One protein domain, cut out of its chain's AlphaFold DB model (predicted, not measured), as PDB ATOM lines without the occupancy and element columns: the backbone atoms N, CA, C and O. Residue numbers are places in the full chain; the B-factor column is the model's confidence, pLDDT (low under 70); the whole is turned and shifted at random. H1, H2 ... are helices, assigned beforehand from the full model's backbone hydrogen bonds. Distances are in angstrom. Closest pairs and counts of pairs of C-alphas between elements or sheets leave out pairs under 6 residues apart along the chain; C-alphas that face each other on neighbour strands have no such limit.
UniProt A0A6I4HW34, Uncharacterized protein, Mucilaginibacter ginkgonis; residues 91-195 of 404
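AT A GLANCE: This is residues 91 to 195 of the 404 residues of an uncharacterized protein of Mucilaginibacter ginkgonis (UniProt A0A6I4HW34). A compact cluster of short helices, mostly crossed, has H3 and H4 near its middle, while the long helix H7 crosses one side of the cluster, passing H6, H4 and H3. H2 folds against H3 as a helical hairpin, H5 packs on H3 and H6 on H4, and the tiny H1 lies at the far margin beyond H2, touching no helix. The printed part has 105 residues with seven named helices, H1 to H7 in chain order, and no named strand; the class is all helix. It is compact, with a radius of gyration of the C-alphas of 13.3 A and spans of 40 by 32 by 25 A.

HOW THE PARTS SIT: H1, residues 91 to 94, and H2, residues 100 to 112, are near each other, with 5 pairs of C-alphas within 10 A. H2 and H3, residues 119 to 128, touch as a hairpin at a shallow tilt of 29 degrees, opposite ways; their closest C-alphas are those of Ala 100 and Phe 128, 5.7 A apart. H3 and H4, residues 137 to 145, are close but not clearly touching, the closest C-alphas being those of Val 122 and Leu 143 at 6.5 A. H3 touches H5, residues 153 to 160, at a steep tilt of 65 degrees, with the C-alphas of Asp 123 and Thr 154 closest at 5.3 A. H4 touches H6, residues 162 to 171, about perpendicular at 80 degrees, with the C-alphas of Tyr 137 and Ile 164 closest at 6.2 A. H7, residues 174 to 194, touches H4 with residues 179 to 184 alone, at a steep tilt of 50 degrees; the closest C-alphas are those of Glu 145 and Ile 180, 5.2 A apart. H5 and H7 are apart, and so are H2 and H7. Every O i to N i+4 pair is within hydrogen-bond range in H2, H4, H5, H6 and H7, and 4 of 6 are in H3; H1 is too short for such a pair.

IN THESE COORDINATES: H1 begins at C-alpha 91, (-33.727, -9.144, -42.839), and is 5.2 A long from first to last C-alpha. By the same measure H2 is 18.4 A, H3 15.2 A, H4 12.1 A, H5 11.0 A and H6 14.1 A. H4 begins at C-alpha 137, (-50.063, -23.447, -20.971). H7, 30.2 A long, ends at C-alpha 194, (-23.164, -28.352, -37.618).

THE WHOLE: The two C-alphas farthest apart are those of Thr 95 and Lys 170, at 40.1 A. The printed part has no cut, and no link between its helices is long. The mean pLDDT of the printed part is 93.0, and Lys 97 alone is under 70.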
ATOM      1  N   LYS A  91     -34.506 -10.386 -42.748       84.56
ATOM      2  CA  LYS A  91     -33.727  -9.144 -42.839       84.56
ATOM      3  C   LYS A  91     -33.747  -8.360 -41.524       84.56
ATOM      4  O   LYS A  91     -32.686  -7.927 -41.078       84.56
ATOM      5  N   ARG A  92     -34.914  -8.202 -40.882       84.00
ATOM      6  CA  ARG A  92     -35.040  -7.518 -39.577       84.00
ATOM      7  C   ARG A  92     -34.169  -8.199 -38.516       84.00
ATOM      8  O   ARG A  92     -33.356  -7.525 -37.882       84.00
ATOM      9  N   PHE A  93     -34.236  -9.528 -38.414       82.31
ATOM     10  CA  PHE A  93     -33.459 -10.305 -37.441       82.31
ATOM     11  C   PHE A  93     -31.953 -10.278 -37.701       82.31
ATOM     12  O   PHE A  93     -31.183 -10.144 -36.753       82.31
ATOM     13  N   LYS A  94     -31.508 -10.289 -38.965       80.88
ATOM     14  CA  LYS A  94     -30.081 -10.107 -39.304       80.88
ATOM     15  C   LYS A  94     -29.514  -8.752 -38.866       80.88
ATOM     16  O   LYS A  94     -28.305  -8.633 -38.713       80.88
ATOM     17  N   THR A  95     -30.363  -7.743 -38.664       80.38
ATOM     18  CA  THR A  95     -29.956  -6.389 -38.238       80.38
ATOM     19  C   THR A  95     -30.164  -6.119 -36.744       80.38
ATOM     20  O   THR A  95     -29.985  -4.986 -36.306       80.38
ATOM     21  N   GLY A  96     -30.547  -7.134 -35.955       73.38
ATOM     22  CA  GLY A  96     -30.709  -7.026 -34.498       73.38
ATOM     23  C   GLY A  96     -31.962  -6.274 -34.027       73.38
ATOM     24  O   GLY A  96     -32.077  -5.968 -32.844       73.38
ATOM     25  N   LYS A  97     -32.913  -5.969 -34.920       69.00
ATOM     26  CA  LYS A  97     -34.145  -5.223 -34.602       69.00
ATOM     27  C   LYS A  97     -35.306  -6.162 -34.259       69.00
ATOM     28  O   LYS A  97     -36.270  -6.249 -35.016       69.00
ATOM     29  N   ALA A  98     -35.175  -6.890 -33.155       81.56
ATOM     30  CA  ALA A  98     -36.154  -7.869 -32.692       81.56
ATOM     31  C   ALA A  98     -36.838  -7.417 -31.394       81.56
ATOM     32  O   ALA A  98     -36.162  -7.147 -30.405       81.56
ATOM     33  N   ASP A  99     -38.168  -7.398 -31.386       89.12
ATOM     34  CA  ASP A  99     -38.988  -7.359 -30.171       89.12
ATOM     35  C   ASP A  99     -39.773  -8.672 -29.992       89.12
ATOM     36  O   ASP A  99     -39.880  -9.484 -30.921       89.12
ATOM     37  N   ALA A 100     -40.347  -8.878 -28.804       92.12
ATOM     38  CA  ALA A 100     -41.088 -10.088 -28.449       92.12
ATOM     39  C   ALA A 100     -42.193 -10.441 -29.460       92.12
ATOM     40  O   ALA A 100     -42.317 -11.594 -29.881       92.12
ATOM     41  N   LYS A 101     -42.982  -9.443 -29.880       92.38
ATOM     42  CA  LYS A 101     -44.100  -9.639 -30.808       92.38
ATOM     43  C   LYS A 101     -43.578 -10.036 -32.185       92.38
ATOM     44  O   LYS A 101     -44.058 -11.005 -32.761       92.38
ATOM     45  N   SER A 102     -42.564  -9.335 -32.686       90.44
ATOM     46  CA  SER A 102     -41.953  -9.616 -33.984       90.44
ATOM     47  C   SER A 102     -41.337 -11.020 -34.053       90.44
ATOM     48  O   SER A 102     -41.468 -11.688 -35.078       90.44
ATOM     49  N   LEU A 103     -40.711 -11.500 -32.966       92.25
ATOM     50  CA  LEU A 103     -40.170 -12.862 -32.872       92.25
ATOM     51  C   LEU A 103     -41.279 -13.905 -32.907       92.25
ATOM     52  O   LEU A 103     -41.183 -14.870 -33.663       92.25
ATOM     53  N   LYS A 104     -42.338 -13.693 -32.122       95.06
ATOM     54  CA  LYS A 104     -43.489 -14.592 -32.093       95.06
ATOM     55  C   LYS A 104     -44.156 -14.689 -33.462       95.06
ATOM     56  O   LYS A 104     -44.332 -15.794 -33.965       95.06
ATOM     57  N   ASP A 105     -44.441 -13.545 -34.084       92.50
ATOM     58  CA  ASP A 105     -45.060 -13.469 -35.411       92.50
ATOM     59  C   ASP A 105     -44.190 -14.184 -36.461       92.50
ATOM     60  O   ASP A 105     -44.702 -14.919 -37.308       92.50
ATOM     61  N   TYR A 106     -42.864 -14.034 -36.380       92.06
ATOM     62  CA  TYR A 106     -41.943 -14.712 -37.289       92.06
ATOM     63  C   TYR A 106     -41.905 -16.228 -37.091       92.06
ATOM     64  O   TYR A 106     -41.990 -16.968 -38.071       92.06
ATOM     65  N   ILE A 107     -41.805 -16.702 -35.847       94.31
ATOM     66  CA  ILE A 107     -41.824 -18.136 -35.531       94.31
ATOM     67  C   ILE A 107     -43.133 -18.757 -36.029       94.31
ATOM     68  O   ILE A 107     -43.087 -19.731 -36.778       94.31
ATOM     69  N   SER A 108     -44.281 -18.148 -35.719       93.19
ATOM     70  CA  SER A 108     -45.587 -18.630 -36.181       93.19
ATOM     71  C   SER A 108     -45.693 -18.656 -37.707       93.19
ATOM     72  O   SER A 108     -46.217 -19.613 -38.275       93.19
ATOM     73  N   LEU A 109     -45.153 -17.649 -38.401       88.81
ATOM     74  CA  LEU A 109     -45.124 -17.643 -39.862       88.81
ATOM     75  C   LEU A 109     -44.288 -18.804 -40.425       88.81
ATOM     76  O   LEU A 109     -44.716 -19.453 -41.383       88.81
ATOM     77  N   ARG A 110     -43.123 -19.097 -39.830       89.12
ATOM     78  CA  ARG A 110     -42.287 -20.247 -40.218       89.12
ATOM     79  C   ARG A 110     -43.022 -21.564 -39.983       89.12
ATOM     80  O   ARG A 110     -43.081 -22.393 -40.887       89.12
ATOM     81  N   GLU A 111     -43.660 -21.736 -38.831       88.94
ATOM     82  CA  GLU A 111     -44.428 -22.948 -38.517       88.94
ATOM     83  C   GLU A 111     -45.596 -23.161 -39.486       88.94
ATOM     84  O   GLU A 111     -45.772 -24.265 -40.006       88.94
ATOM     85  N   ASN A 112     -46.332 -22.094 -39.813       83.44
ATOM     86  CA  ASN A 112     -47.454 -22.131 -40.757       83.44
ATOM     87  C   ASN A 112     -47.035 -22.601 -42.155       83.44
ATOM     88  O   ASN A 112     -47.802 -23.280 -42.841       83.44
ATOM     89  N   ILE A 113     -45.802 -22.299 -42.570       77.69
ATOM     90  CA  ILE A 113     -45.243 -22.782 -43.836       77.69
ATOM     91  C   ILE A 113     -44.438 -24.086 -43.688       77.69
ATOM     92  O   ILE A 113     -43.749 -24.506 -44.622       77.69
ATOM     93  N   GLY A 114     -44.518 -24.759 -42.540       78.31
ATOM     94  CA  GLY A 114     -43.869 -26.045 -42.292       78.31
ATOM     95  C   GLY A 114     -42.356 -25.971 -42.064       78.31
ATOM     96  O   GLY A 114     -41.663 -26.959 -42.301       78.31
ATOM     97  N   VAL A 115     -41.848 -24.813 -41.644       83.75
ATOM     98  CA  VAL A 115     -40.446 -24.573 -41.288       83.75
ATOM     99  C   VAL A 115     -40.333 -24.548 -39.761       83.75
ATOM    100  O   VAL A 115     -40.895 -23.677 -39.101       83.75
ATOM    101  N   TYR A 116     -39.632 -25.533 -39.197       88.19
ATOM    102  CA  TYR A 116     -39.627 -25.803 -37.750       88.19
ATOM    103  C   TYR A 116     -38.244 -25.723 -37.093       88.19
ATOM    104  O   TYR A 116     -38.109 -26.057 -35.922       88.19
ATOM    105  N   ASP A 117     -37.211 -25.275 -37.801       89.25
ATOM    106  CA  ASP A 117     -35.865 -25.012 -37.273       89.25
ATOM    107  C   ASP A 117     -35.823 -23.686 -36.488       89.25
ATOM    108  O   ASP A 117     -35.047 -22.778 -36.782       89.25
ATOM    109  N   ASN A 118     -36.709 -23.546 -35.497       95.06
ATOM    110  CA  ASN A 118     -36.933 -22.302 -34.755       95.06
ATOM    111  C   ASN A 118     -36.144 -22.215 -33.441       95.06
ATOM    112  O   ASN A 118     -36.246 -21.201 -32.759       95.06
ATOM    113  N   ALA A 119     -35.333 -23.219 -33.087       96.62
ATOM    114  CA  ALA A 119     -34.653 -23.303 -31.788       96.62
ATOM    115  C   ALA A 119     -33.893 -22.018 -31.381       96.62
ATOM    116  O   ALA A 119     -34.059 -21.532 -30.266       96.62
ATOM    117  N   LYS A 120     -33.127 -21.412 -32.301       93.94
ATOM    118  CA  LYS A 120     -32.411 -20.143 -32.047       93.94
ATOM    119  C   LYS A 120     -33.348 -18.947 -31.866       93.94
ATOM    120  O   LYS A 120     -33.023 -18.035 -31.115       93.94
ATOM    121  N   LEU A 121     -34.490 -18.942 -32.555       94.44
ATOM    122  CA  LEU A 121     -35.485 -17.874 -32.448       94.44
ATOM    123  C   LEU A 121     -36.230 -17.961 -31.118       94.44
ATOM    124  O   LEU A 121     -36.421 -16.936 -30.472       94.44
ATOM    125  N   VAL A 122     -36.602 -19.167 -30.672       96.31
ATOM    126  CA  VAL A 122     -37.242 -19.319 -29.358       96.31
ATOM    127  C   VAL A 122     -36.299 -19.034 -28.197       96.31
ATOM    128  O   VAL A 122     -36.740 -18.437 -27.222       96.31
ATOM    129  N   ASP A 123     -35.003 -19.335 -28.328       95.62
ATOM    130  CA  ASP A 123     -33.990 -18.943 -27.335       95.62
ATOM    131  C   ASP A 123     -33.827 -17.418 -27.198       95.62
ATOM    132  O   ASP A 123     -33.434 -16.957 -26.127       95.62
ATOM    133  N   GLN A 124     -34.145 -16.640 -28.243       94.19
ATOM    134  CA  GLN A 124     -34.233 -15.174 -28.166       94.19
ATOM    135  C   GLN A 124     -35.597 -14.717 -27.643       94.19
ATOM    136  O   GLN A 124     -35.679 -13.802 -26.835       94.19
ATOM    137  N   TYR A 125     -36.684 -15.349 -28.090       95.69
ATOM    138  CA  TYR A 125     -38.036 -14.977 -27.676       95.69
ATOM    139  C   TYR A 125     -38.244 -15.162 -26.170       95.69
ATOM    140  O   TYR A 125     -38.868 -14.319 -25.530       95.69
ATOM    141  N   VAL A 126     -37.674 -16.223 -25.592       96.12
ATOM    142  CA  VAL A 126     -37.800 -16.523 -24.162       96.12
ATOM    143  C   VAL A 126     -37.189 -15.436 -23.263       96.12
ATOM    144  O   VAL A 126     -37.610 -15.310 -22.120       96.12
ATOM    145  N   ASP A 127     -36.259 -14.616 -23.773       94.69
ATOM    146  CA  ASP A 127     -35.680 -13.486 -23.024       94.69
ATOM    147  C   ASP A 127     -36.663 -12.350 -22.765       94.69
ATOM    148  O   ASP A 127     -36.463 -11.553 -21.851       94.69
ATOM    149  N   PHE A 128     -37.731 -12.275 -23.555       95.31
ATOM    150  CA  PHE A 128     -38.781 -11.283 -23.372       95.31
ATOM    151  C   PHE A 128     -39.903 -11.767 -22.450       95.31
ATOM    152  O   PHE A 128     -40.805 -10.989 -22.148       95.31
ATOM    153  N   LEU A 129     -39.876 -13.036 -22.029       95.81
ATOM    154  CA  LEU A 129     -40.937 -13.621 -21.222       95.81
ATOM    155  C   LEU A 129     -40.691 -13.406 -19.732       95.81
ATOM    156  O   LEU A 129     -39.608 -13.636 -19.198       95.81
ATOM    157  N   THR A 130     -41.755 -13.039 -19.035       95.44
ATOM    158  CA  THR A 130     -41.799 -13.029 -17.577       95.44
ATOM    159  C   THR A 130     -41.925 -14.451 -17.018       95.44
ATOM    160  O   THR A 130     -42.374 -15.387 -17.683       95.44
ATOM    161  N   ILE A 131     -41.607 -14.615 -15.730       90.44
ATOM    162  CA  ILE A 131     -41.816 -15.886 -15.013       90.44
ATOM    163  C   ILE A 131     -43.297 -16.306 -15.044       90.44
ATOM    164  O   ILE A 131     -43.599 -17.495 -15.109       90.44
ATOM    165  N   GLY A 132     -44.224 -15.341 -15.012       92.56
ATOM    166  CA  GLY A 132     -45.660 -15.607 -15.113       92.56
ATOM    167  C   GLY A 132     -46.044 -16.233 -16.454       92.56
ATOM    168  O   GLY A 132     -46.777 -17.218 -16.480       92.56
ATOM    169  N   GLU A 133     -45.494 -15.725 -17.557       94.44
ATOM    170  CA  GLU A 133     -45.737 -16.260 -18.905       94.44
ATOM    171  C   GLU A 133     -45.111 -17.645 -19.104       94.44
ATOM    172  O   GLU A 133     -45.697 -18.502 -19.761       94.44
ATOM    173  N   LEU A 134     -43.977 -17.925 -18.457       93.75
ATOM    174  CA  LEU A 134     -43.393 -19.273 -18.409       93.75
ATOM    175  C   LEU A 134     -44.210 -20.271 -17.565       93.75
ATOM    176  O   LEU A 134     -43.849 -21.443 -17.489       93.75
ATOM    177  N   ASN A 135     -45.319 -19.836 -16.962       91.81
ATOM    178  CA  ASN A 135     -46.306 -20.690 -16.303       91.81
ATOM    179  C   ASN A 135     -47.648 -20.748 -17.056       91.81
ATOM    180  O   ASN A 135     -48.618 -21.302 -16.537       91.81
ATOM    181  N   ASP A 136     -47.721 -20.203 -18.271       95.50
ATOM    182  CA  ASP A 136     -48.908 -20.287 -19.117       95.50
ATOM    183  C   ASP A 136     -48.844 -21.502 -20.059       95.50
ATOM    184  O   ASP A 136     -47.840 -21.760 -20.729       95.50
ATOM    185  N   TYR A 137     -49.955 -22.241 -20.144       96.75
ATOM    186  CA  TYR A 137     -50.063 -23.447 -20.971       96.75
ATOM    187  C   TYR A 137     -49.814 -23.149 -22.451       96.75
ATOM    188  O   TYR A 137     -49.069 -23.874 -23.109       96.75
ATOM    189  N   LYS A 138     -50.426 -22.082 -22.984       97.06
ATOM    190  CA  LYS A 138     -50.330 -21.747 -24.413       97.06
ATOM    191  C   LYS A 138     -48.928 -21.283 -24.777       97.06
ATOM    192  O   LYS A 138     -48.437 -21.610 -25.851       97.06
ATOM    193  N   THR A 139     -48.280 -20.556 -23.875       97.06
ATOM    194  CA  THR A 139     -46.905 -20.089 -24.040       97.06
ATOM    195  C   THR A 139     -45.932 -21.261 -24.056       97.06
ATOM    196  O   THR A 139     -45.128 -21.360 -24.980       97.06
ATOM    197  N   ILE A 140     -46.041 -22.203 -23.112       97.44
ATOM    198  CA  ILE A 140     -45.197 -23.406 -23.130       97.44
ATOM    199  C   ILE A 140     -45.478 -24.265 -24.367       97.44
ATOM    200  O   ILE A 140     -44.532 -24.757 -24.980       97.44
ATOM    201  N   LEU A 141     -46.746 -24.439 -24.752       97.44
ATOM    202  CA  LEU A 141     -47.095 -25.197 -25.952       97.44
ATOM    203  C   LEU A 141     -46.462 -24.575 -27.202       97.44
ATOM    204  O   LEU A 141     -45.780 -25.285 -27.932       97.44
ATOM    205  N   PHE A 142     -46.593 -23.258 -27.383       97.81
ATOM    206  CA  PHE A 142     -45.954 -22.528 -28.480       97.81
ATOM    207  C   PHE A 142     -44.435 -22.741 -28.505       97.81
ATOM    208  O   PHE A 142     -43.864 -23.075 -29.542       97.81
ATOM    209  N   LEU A 143     -43.767 -22.609 -27.353       97.62
ATOM    210  CA  LEU A 143     -42.324 -22.819 -27.284       97.62
ATOM    211  C   LEU A 143     -41.935 -24.263 -27.630       97.62
ATOM    212  O   LEU A 143     -40.938 -24.463 -28.312       97.62
ATOM    213  N   LEU A 144     -42.701 -25.265 -27.179       97.31
ATOM    214  CA  LEU A 144     -42.465 -26.678 -27.495       97.31
ATOM    215  C   LEU A 144     -42.712 -26.990 -28.976       97.31
ATOM    216  O   LEU A 144     -41.930 -27.728 -29.580       97.31
ATOM    217  N   GLU A 145     -43.771 -26.434 -29.566       96.62
ATOM    218  CA  GLU A 145     -44.092 -26.589 -30.986       96.62
ATOM    219  C   GLU A 145     -42.991 -26.031 -31.889       96.62
ATOM    220  O   GLU A 145     -42.673 -26.659 -32.902       96.62
ATOM    221  N   ALA A 146     -42.324 -24.962 -31.466       96.75
ATOM    222  CA  ALA A 146     -41.187 -24.395 -32.177       96.75
ATOM    223  C   ALA A 146     -39.912 -25.263 -32.109       96.75
ATOM    224  O   ALA A 146     -38.951 -25.018 -32.839       96.75
ATOM    225  N   GLY A 147     -39.888 -26.305 -31.271       97.19
ATOM    226  CA  GLY A 147     -38.800 -27.282 -31.215       97.19
ATOM    227  C   GLY A 147     -37.490 -26.704 -30.667       97.19
ATOM    228  O   GLY A 147     -36.517 -26.599 -31.416       97.19
ATOM    229  N   PRO A 148     -37.413 -26.344 -29.376       97.81
ATOM    230  CA  PRO A 148     -36.192 -25.818 -28.778       97.81
ATOM    231  C   PRO A 148     -35.079 -26.873 -28.799       97.81
ATOM    232  O   PRO A 148     -35.338 -28.075 -28.913       97.81
ATOM    233  N   TYR A 149     -33.829 -26.438 -28.638       98.00
ATOM    234  CA  TYR A 149     -32.738 -27.384 -28.417       98.00
ATOM    235  C   TYR A 149     -32.966 -28.145 -27.113       98.00
ATOM    236  O   TYR A 149     -33.221 -27.544 -26.067       98.00
ATOM    237  N   VAL A 150     -32.860 -29.470 -27.163       96.62
ATOM    238  CA  VAL A 150     -32.957 -30.319 -25.975       96.62
ATOM    239  C   VAL A 150     -31.835 -29.927 -25.012       96.62
ATOM    240  O   VAL A 150     -30.677 -29.854 -25.412       96.62
ATOM    241  N   TYR A 151     -32.188 -29.665 -23.750       94.00
ATOM    242  CA  TYR A 151     -31.283 -29.129 -22.719       94.00
ATOM    243  C   TYR A 151     -30.677 -27.751 -23.041       94.00
ATOM    244  O   TYR A 151     -29.798 -27.284 -22.319       94.00
ATOM    245  N   GLY A 152     -31.170 -27.066 -24.076       94.94
ATOM    246  CA  GLY A 152     -30.866 -25.664 -24.342       94.94
ATOM    247  C   GLY A 152     -31.544 -24.721 -23.345       94.94
ATOM    248  O   GLY A 152     -32.215 -25.147 -22.397       94.94
ATOM    249  N   LYS A 153     -31.392 -23.416 -23.574       96.19
ATOM    250  CA  LYS A 153     -31.918 -22.364 -22.696       96.19
ATOM    251  C   LYS A 153     -33.440 -22.425 -22.569       96.19
ATOM    252  O   LYS A 153     -33.949 -22.584 -21.461       96.19
ATOM    253  N   THR A 154     -34.158 -22.367 -23.692       97.12
ATOM    254  CA  THR A 154     -35.630 -22.426 -23.709       97.12
ATOM    255  C   THR A 154     -36.147 -23.718 -23.085       97.12
ATOM    256  O   THR A 154     -37.056 -23.692 -22.258       97.12
ATOM    257  N   TYR A 155     -35.529 -24.855 -23.419       97.00
ATOM    258  CA  TYR A 155     -35.880 -26.145 -22.830       97.00
ATOM    259  C   TYR A 155     -35.728 -26.118 -21.306       97.00
ATOM    260  O   TYR A 155     -36.654 -26.477 -20.588       97.00
ATOM    261  N   SER A 156     -34.587 -25.654 -20.796       95.62
ATOM    262  CA  SER A 156     -34.334 -25.591 -19.352       95.62
ATOM    263  C   SER A 156     -35.364 -24.715 -18.632       95.62
ATOM    264  O   SER A 156     -35.881 -25.114 -17.591       95.62
ATOM    265  N   LEU A 157     -35.732 -23.570 -19.215       95.56
ATOM    266  CA  LEU A 157     -36.742 -22.676 -18.645       95.56
ATOM    267  C   LEU A 157     -38.135 -23.320 -18.605       95.56
ATOM    268  O   LEU A 157     -38.790 -23.287 -17.567       95.56
ATOM    269  N   ILE A 158     -38.559 -23.972 -19.690       95.06
ATOM    270  CA  ILE A 158     -39.850 -24.675 -19.755       95.06
ATOM    271  C   ILE A 158     -39.907 -25.825 -18.743       95.06
ATOM    272  O   ILE A 158     -40.885 -25.992 -18.011       95.06
ATOM    273  N   TYR A 159     -38.849 -26.634 -18.684       93.38
ATOM    274  CA  TYR A 159     -38.814 -27.839 -17.857       93.38
ATOM    275  C   TYR A 159     -38.544 -27.559 -16.371       93.38
ATOM    276  O   TYR A 159     -38.615 -28.494 -15.569       93.38
ATOM    277  N   ASN A 160     -38.329 -26.298 -15.977       89.81
ATOM    278  CA  ASN A 160     -38.425 -25.882 -14.576       89.81
ATOM    279  C   ASN A 160     -39.863 -26.019 -14.048       89.81
ATOM    280  O   ASN A 160     -40.050 -26.386 -12.888       89.81
ATOM    281  N   ASN A 161     -40.883 -25.831 -14.897       86.38
ATOM    282  CA  ASN A 161     -42.279 -26.117 -14.559       86.38
ATOM    283  C   ASN A 161     -42.784 -27.389 -15.258       86.38
ATOM    284  O   ASN A 161     -43.648 -27.372 -16.139       86.38
ATOM    285  N   ARG A 162     -42.274 -28.541 -14.805       91.44
ATOM    286  CA  ARG A 162     -42.649 -29.857 -15.356       91.44
ATOM    287  C   ARG A 162     -44.147 -30.141 -15.336       91.44
ATOM    288  O   ARG A 162     -44.609 -30.907 -16.171       91.44
ATOM    289  N   LYS A 163     -44.917 -29.537 -14.422       95.00
ATOM    290  CA  LYS A 163     -46.360 -29.798 -14.308       95.00
ATOM    291  C   LYS A 163     -47.113 -29.407 -15.580       95.00
ATOM    292  O   LYS A 163     -47.996 -30.149 -16.004       95.00
ATOM    293  N   ILE A 164     -46.759 -28.278 -16.194       95.75
ATOM    294  CA  ILE A 164     -47.421 -27.812 -17.420       95.75
ATOM    295  C   ILE A 164     -46.995 -28.665 -18.608       95.75
ATOM    296  O   ILE A 164     -47.848 -29.096 -19.379       95.75
ATOM    297  N   VAL A 165     -45.702 -28.982 -18.711       95.69
ATOM    298  CA  VAL A 165     -45.194 -29.901 -19.738       95.69
ATOM    299  C   VAL A 165     -45.906 -31.252 -19.642       95.69
ATOM    300  O   VAL A 165     -46.461 -31.733 -20.626       95.69
ATOM    301  N   ASP A 166     -45.983 -31.838 -18.447       95.06
ATOM    302  CA  ASP A 166     -46.697 -33.093 -18.212       95.06
ATOM    303  C   ASP A 166     -48.183 -32.981 -18.563       95.06
ATOM    304  O   ASP A 166     -48.758 -33.943 -19.072       95.06
ATOM    305  N   SER A 167     -48.811 -31.831 -18.299       96.44
ATOM    306  CA  SER A 167     -50.190 -31.568 -18.713       96.44
ATOM    307  C   SER A 167     -50.311 -31.611 -20.233       96.44
ATOM    308  O   SER A 167     -51.105 -32.404 -20.726       96.44
ATOM    309  N   ILE A 168     -49.479 -30.865 -20.968       96.56
ATOM    310  CA  ILE A 168     -49.451 -30.845 -22.442       96.56
ATOM    311  C   ILE A 168     -49.292 -32.263 -23.001       96.56
ATOM    312  O   ILE A 168     -50.065 -32.698 -23.853       96.56
ATOM    313  N   TYR A 169     -48.345 -33.049 -22.479       94.38
ATOM    314  CA  TYR A 169     -48.140 -34.424 -22.942       94.38
ATOM    315  C   TYR A 169     -49.259 -35.400 -22.535       94.38
ATOM    316  O   TYR A 169     -49.307 -36.513 -23.069       94.38
ATOM    317  N   LYS A 170     -50.156 -35.024 -21.619       95.31
ATOM    318  CA  LYS A 170     -51.354 -35.803 -21.267       95.31
ATOM    319  C   LYS A 170     -52.580 -35.387 -22.076       95.31
ATOM    320  O   LYS A 170     -53.384 -36.257 -22.399       95.31
ATOM    321  N   THR A 171     -52.729 -34.100 -22.376       96.50
ATOM    322  CA  THR A 171     -53.934 -33.527 -22.990       96.50
ATOM    323  C   THR A 171     -53.850 -33.450 -24.507       96.50
ATOM    324  O   THR A 171     -54.853 -33.687 -25.178       96.50
ATOM    325  N   GLU A 172     -52.671 -33.167 -25.065       97.12
ATOM    326  CA  GLU A 172     -52.518 -33.001 -26.509       97.12
ATOM    327  C   GLU A 172     -52.548 -34.323 -27.278       97.12
ATOM    328  O   GLU A 172     -52.195 -35.408 -26.793       97.12
ATOM    329  N   THR A 173     -52.939 -34.224 -28.549       95.69
ATOM    330  CA  THR A 173     -53.082 -35.395 -29.419       95.69
ATOM    331  C   THR A 173     -51.767 -36.187 -29.536       95.69
ATOM    332  O   THR A 173     -50.677 -35.608 -29.516       95.69
ATOM    333  N   PRO A 174     -51.812 -37.525 -29.714       90.88
ATOM    334  CA  PRO A 174     -50.604 -38.325 -29.948       90.88
ATOM    335  C   PRO A 174     -49.741 -37.815 -31.111       90.88
ATOM    336  O   PRO A 174     -48.515 -37.915 -31.056       90.88
ATOM    337  N   ARG A 175     -50.379 -37.245 -32.144       90.12
ATOM    338  CA  ARG A 175     -49.695 -36.648 -33.291       90.12
ATOM    339  C   ARG A 175     -48.890 -35.420 -32.878       90.12
ATOM    340  O   ARG A 175     -47.685 -35.418 -33.084       90.12
ATOM    341  N   LEU A 176     -49.526 -34.445 -32.230       92.44
ATOM    342  CA  LEU A 176     -48.856 -33.215 -31.807       92.44
ATOM    343  C   LEU A 176     -47.686 -33.496 -30.852       92.44
ATOM    344  O   LEU A 176     -46.591 -32.974 -31.033       92.44
ATOM    345  N   ARG A 177     -47.865 -34.416 -29.897       94.31
ATOM    346  CA  ARG A 177     -46.787 -34.840 -28.984       94.31
ATOM    347  C   ARG A 177     -45.595 -35.456 -29.721       94.31
ATOM    348  O   ARG A 177     -44.446 -35.226 -29.348       94.31
ATOM    349  N   SER A 178     -45.868 -36.236 -30.767       92.06
ATOM    350  CA  SER A 178     -44.825 -36.816 -31.620       92.06
ATOM    351  C   SER A 178     -44.127 -35.740 -32.453       92.06
ATOM    352  O   SER A 178     -42.904 -35.767 -32.565       92.06
ATOM    353  N   ASP A 179     -44.879 -34.773 -32.984       92.50
ATOM    354  CA  ASP A 179     -44.340 -33.656 -33.764       92.50
ATOM    355  C   ASP A 179     -43.416 -32.776 -32.909       92.50
ATOM    356  O   ASP A 179     -42.291 -32.510 -33.324       92.50
ATOM    357  N   ILE A 180     -43.821 -32.424 -31.684       96.19
ATOM    358  CA  ILE A 180     -42.989 -31.693 -30.711       96.19
ATOM    359  C   ILE A 180     -41.657 -32.424 -30.467       96.19
ATOM    360  O   ILE A 180     -40.581 -31.839 -30.615       96.19
ATOM    361  N   ASN A 181     -41.711 -33.724 -30.150       95.94
ATOM    362  CA  ASN A 181     -40.508 -34.529 -29.920       95.94
ATOM    363  C   ASN A 181     -39.601 -34.561 -31.156       95.94
ATOM    364  O   ASN A 181     -38.393 -34.357 -31.044       95.94
ATOM    365  N   ASN A 182     -40.179 -34.789 -32.337       94.44
ATOM    366  CA  ASN A 182     -39.433 -34.860 -33.588       94.44
ATOM    367  C   ASN A 182     -38.760 -33.528 -33.934       94.44
ATOM    368  O   ASN A 182     -37.609 -33.537 -34.363       94.44
ATOM    369  N   ARG A 183     -39.431 -32.391 -33.717       95.56
ATOM    370  CA  ARG A 183     -38.860 -31.057 -33.961       95.56
ATOM    371  C   ARG A 183     -37.667 -30.790 -33.043       95.56
ATOM    372  O   ARG A 183     -36.600 -30.441 -33.539       95.56
ATOM    373  N   MET A 184     -37.798 -31.059 -31.739       97.75
ATOM    374  CA  MET A 184     -36.671 -30.958 -30.798       97.75
ATOM    375  C   MET A 184     -35.497 -31.862 -31.205       97.75
ATOM    376  O   MET A 184     -34.345 -31.422 -31.190       97.75
ATOM    377  N   ILE A 185     -35.775 -33.109 -31.613       97.19
ATOM    378  CA  ILE A 185     -34.751 -34.059 -32.073       97.19
ATOM    379  C   ILE A 185     -34.029 -33.528 -33.314       97.19
ATOM    380  O   ILE A 185     -32.801 -33.479 -33.333       97.19
ATOM    381  N   VAL A 186     -34.774 -33.121 -34.345       95.62
ATOM    382  CA  VAL A 186     -34.212 -32.641 -35.615       95.62
ATOM    383  C   VAL A 186     -33.366 -31.391 -35.401       95.62
ATOM    384  O   VAL A 186     -32.232 -31.348 -35.875       95.62
ATOM    385  N   ASN A 187     -33.875 -30.416 -34.649       97.12
ATOM    386  CA  ASN A 187     -33.175 -29.156 -34.418       97.12
ATOM    387  C   ASN A 187     -31.889 -29.372 -33.617       97.12
ATOM    388  O   ASN A 187     -30.825 -28.894 -34.010       97.12
ATOM    389  N   THR A 188     -31.959 -30.150 -32.534       98.44
ATOM    390  CA  THR A 188     -30.789 -30.451 -31.693       98.44
ATOM    391  C   THR A 188     -29.741 -31.253 -32.453       98.44
ATOM    392  O   THR A 188     -28.553 -30.953 -32.358       98.44
ATOM    393  N   ARG A 189     -30.166 -32.235 -33.259       98.00
ATOM    394  CA  ARG A 189     -29.265 -33.022 -34.108       98.00
ATOM    395  C   ARG A 189     -28.551 -32.138 -35.121       98.00
ATOM    396  O   ARG A 189     -27.335 -32.240 -35.265       98.00
ATOM    397  N   ALA A 190     -29.302 -31.291 -35.824       96.31
ATOM    398  CA  ALA A 190     -28.749 -30.391 -36.827       96.31
ATOM    399  C   ALA A 190     -27.682 -29.477 -36.214       96.31
ATOM    400  O   ALA A 190     -26.593 -29.362 -36.772       96.31
ATOM    401  N   GLU A 191     -27.949 -28.908 -35.035       97.44
ATOM    402  CA  GLU A 191     -26.974 -28.075 -34.327       97.44
ATOM    403  C   GLU A 191     -25.756 -28.882 -33.864       97.44
ATOM    404  O   GLU A 191     -24.623 -28.451 -34.080       97.44
ATOM    405  N   ALA A 192     -25.952 -30.072 -33.287       98.19
ATOM    406  CA  ALA A 192     -24.855 -30.929 -32.839       98.19
ATOM    407  C   ALA A 192     -23.921 -31.311 -33.996       98.19
ATOM    408  O   ALA A 192     -22.702 -31.254 -33.841       98.19
ATOM    409  N   ILE A 193     -24.471 -31.647 -35.166       97.19
ATOM    410  CA  ILE A 193     -23.690 -31.954 -36.371       97.19
ATOM    411  C   ILE A 193     -22.980 -30.700 -36.889       97.19
ATOM    412  O   ILE A 193     -21.769 -30.736 -37.103       97.19
ATOM    413  N   ALA A 194     -23.709 -29.592 -37.063       96.62
ATOM    414  CA  ALA A 194     -23.164 -28.352 -37.618       96.62
ATOM    415  C   ALA A 194     -22.012 -27.791 -36.771       96.62
ATOM    416  O   ALA A 194     -21.025 -27.298 -37.313       96.62
ATOM    417  N   THR A 195     -22.114 -27.914 -35.447       97.31
ATOM    418  CA  THR A 195     -21.101 -27.444 -34.487       97.31
ATOM    419  C   THR A 195     -20.107 -28.527 -34.069       97.31
ATOM    420  O   THR A 195     -19.201 -28.255 -33.284       97.31
TER     421      THR A 195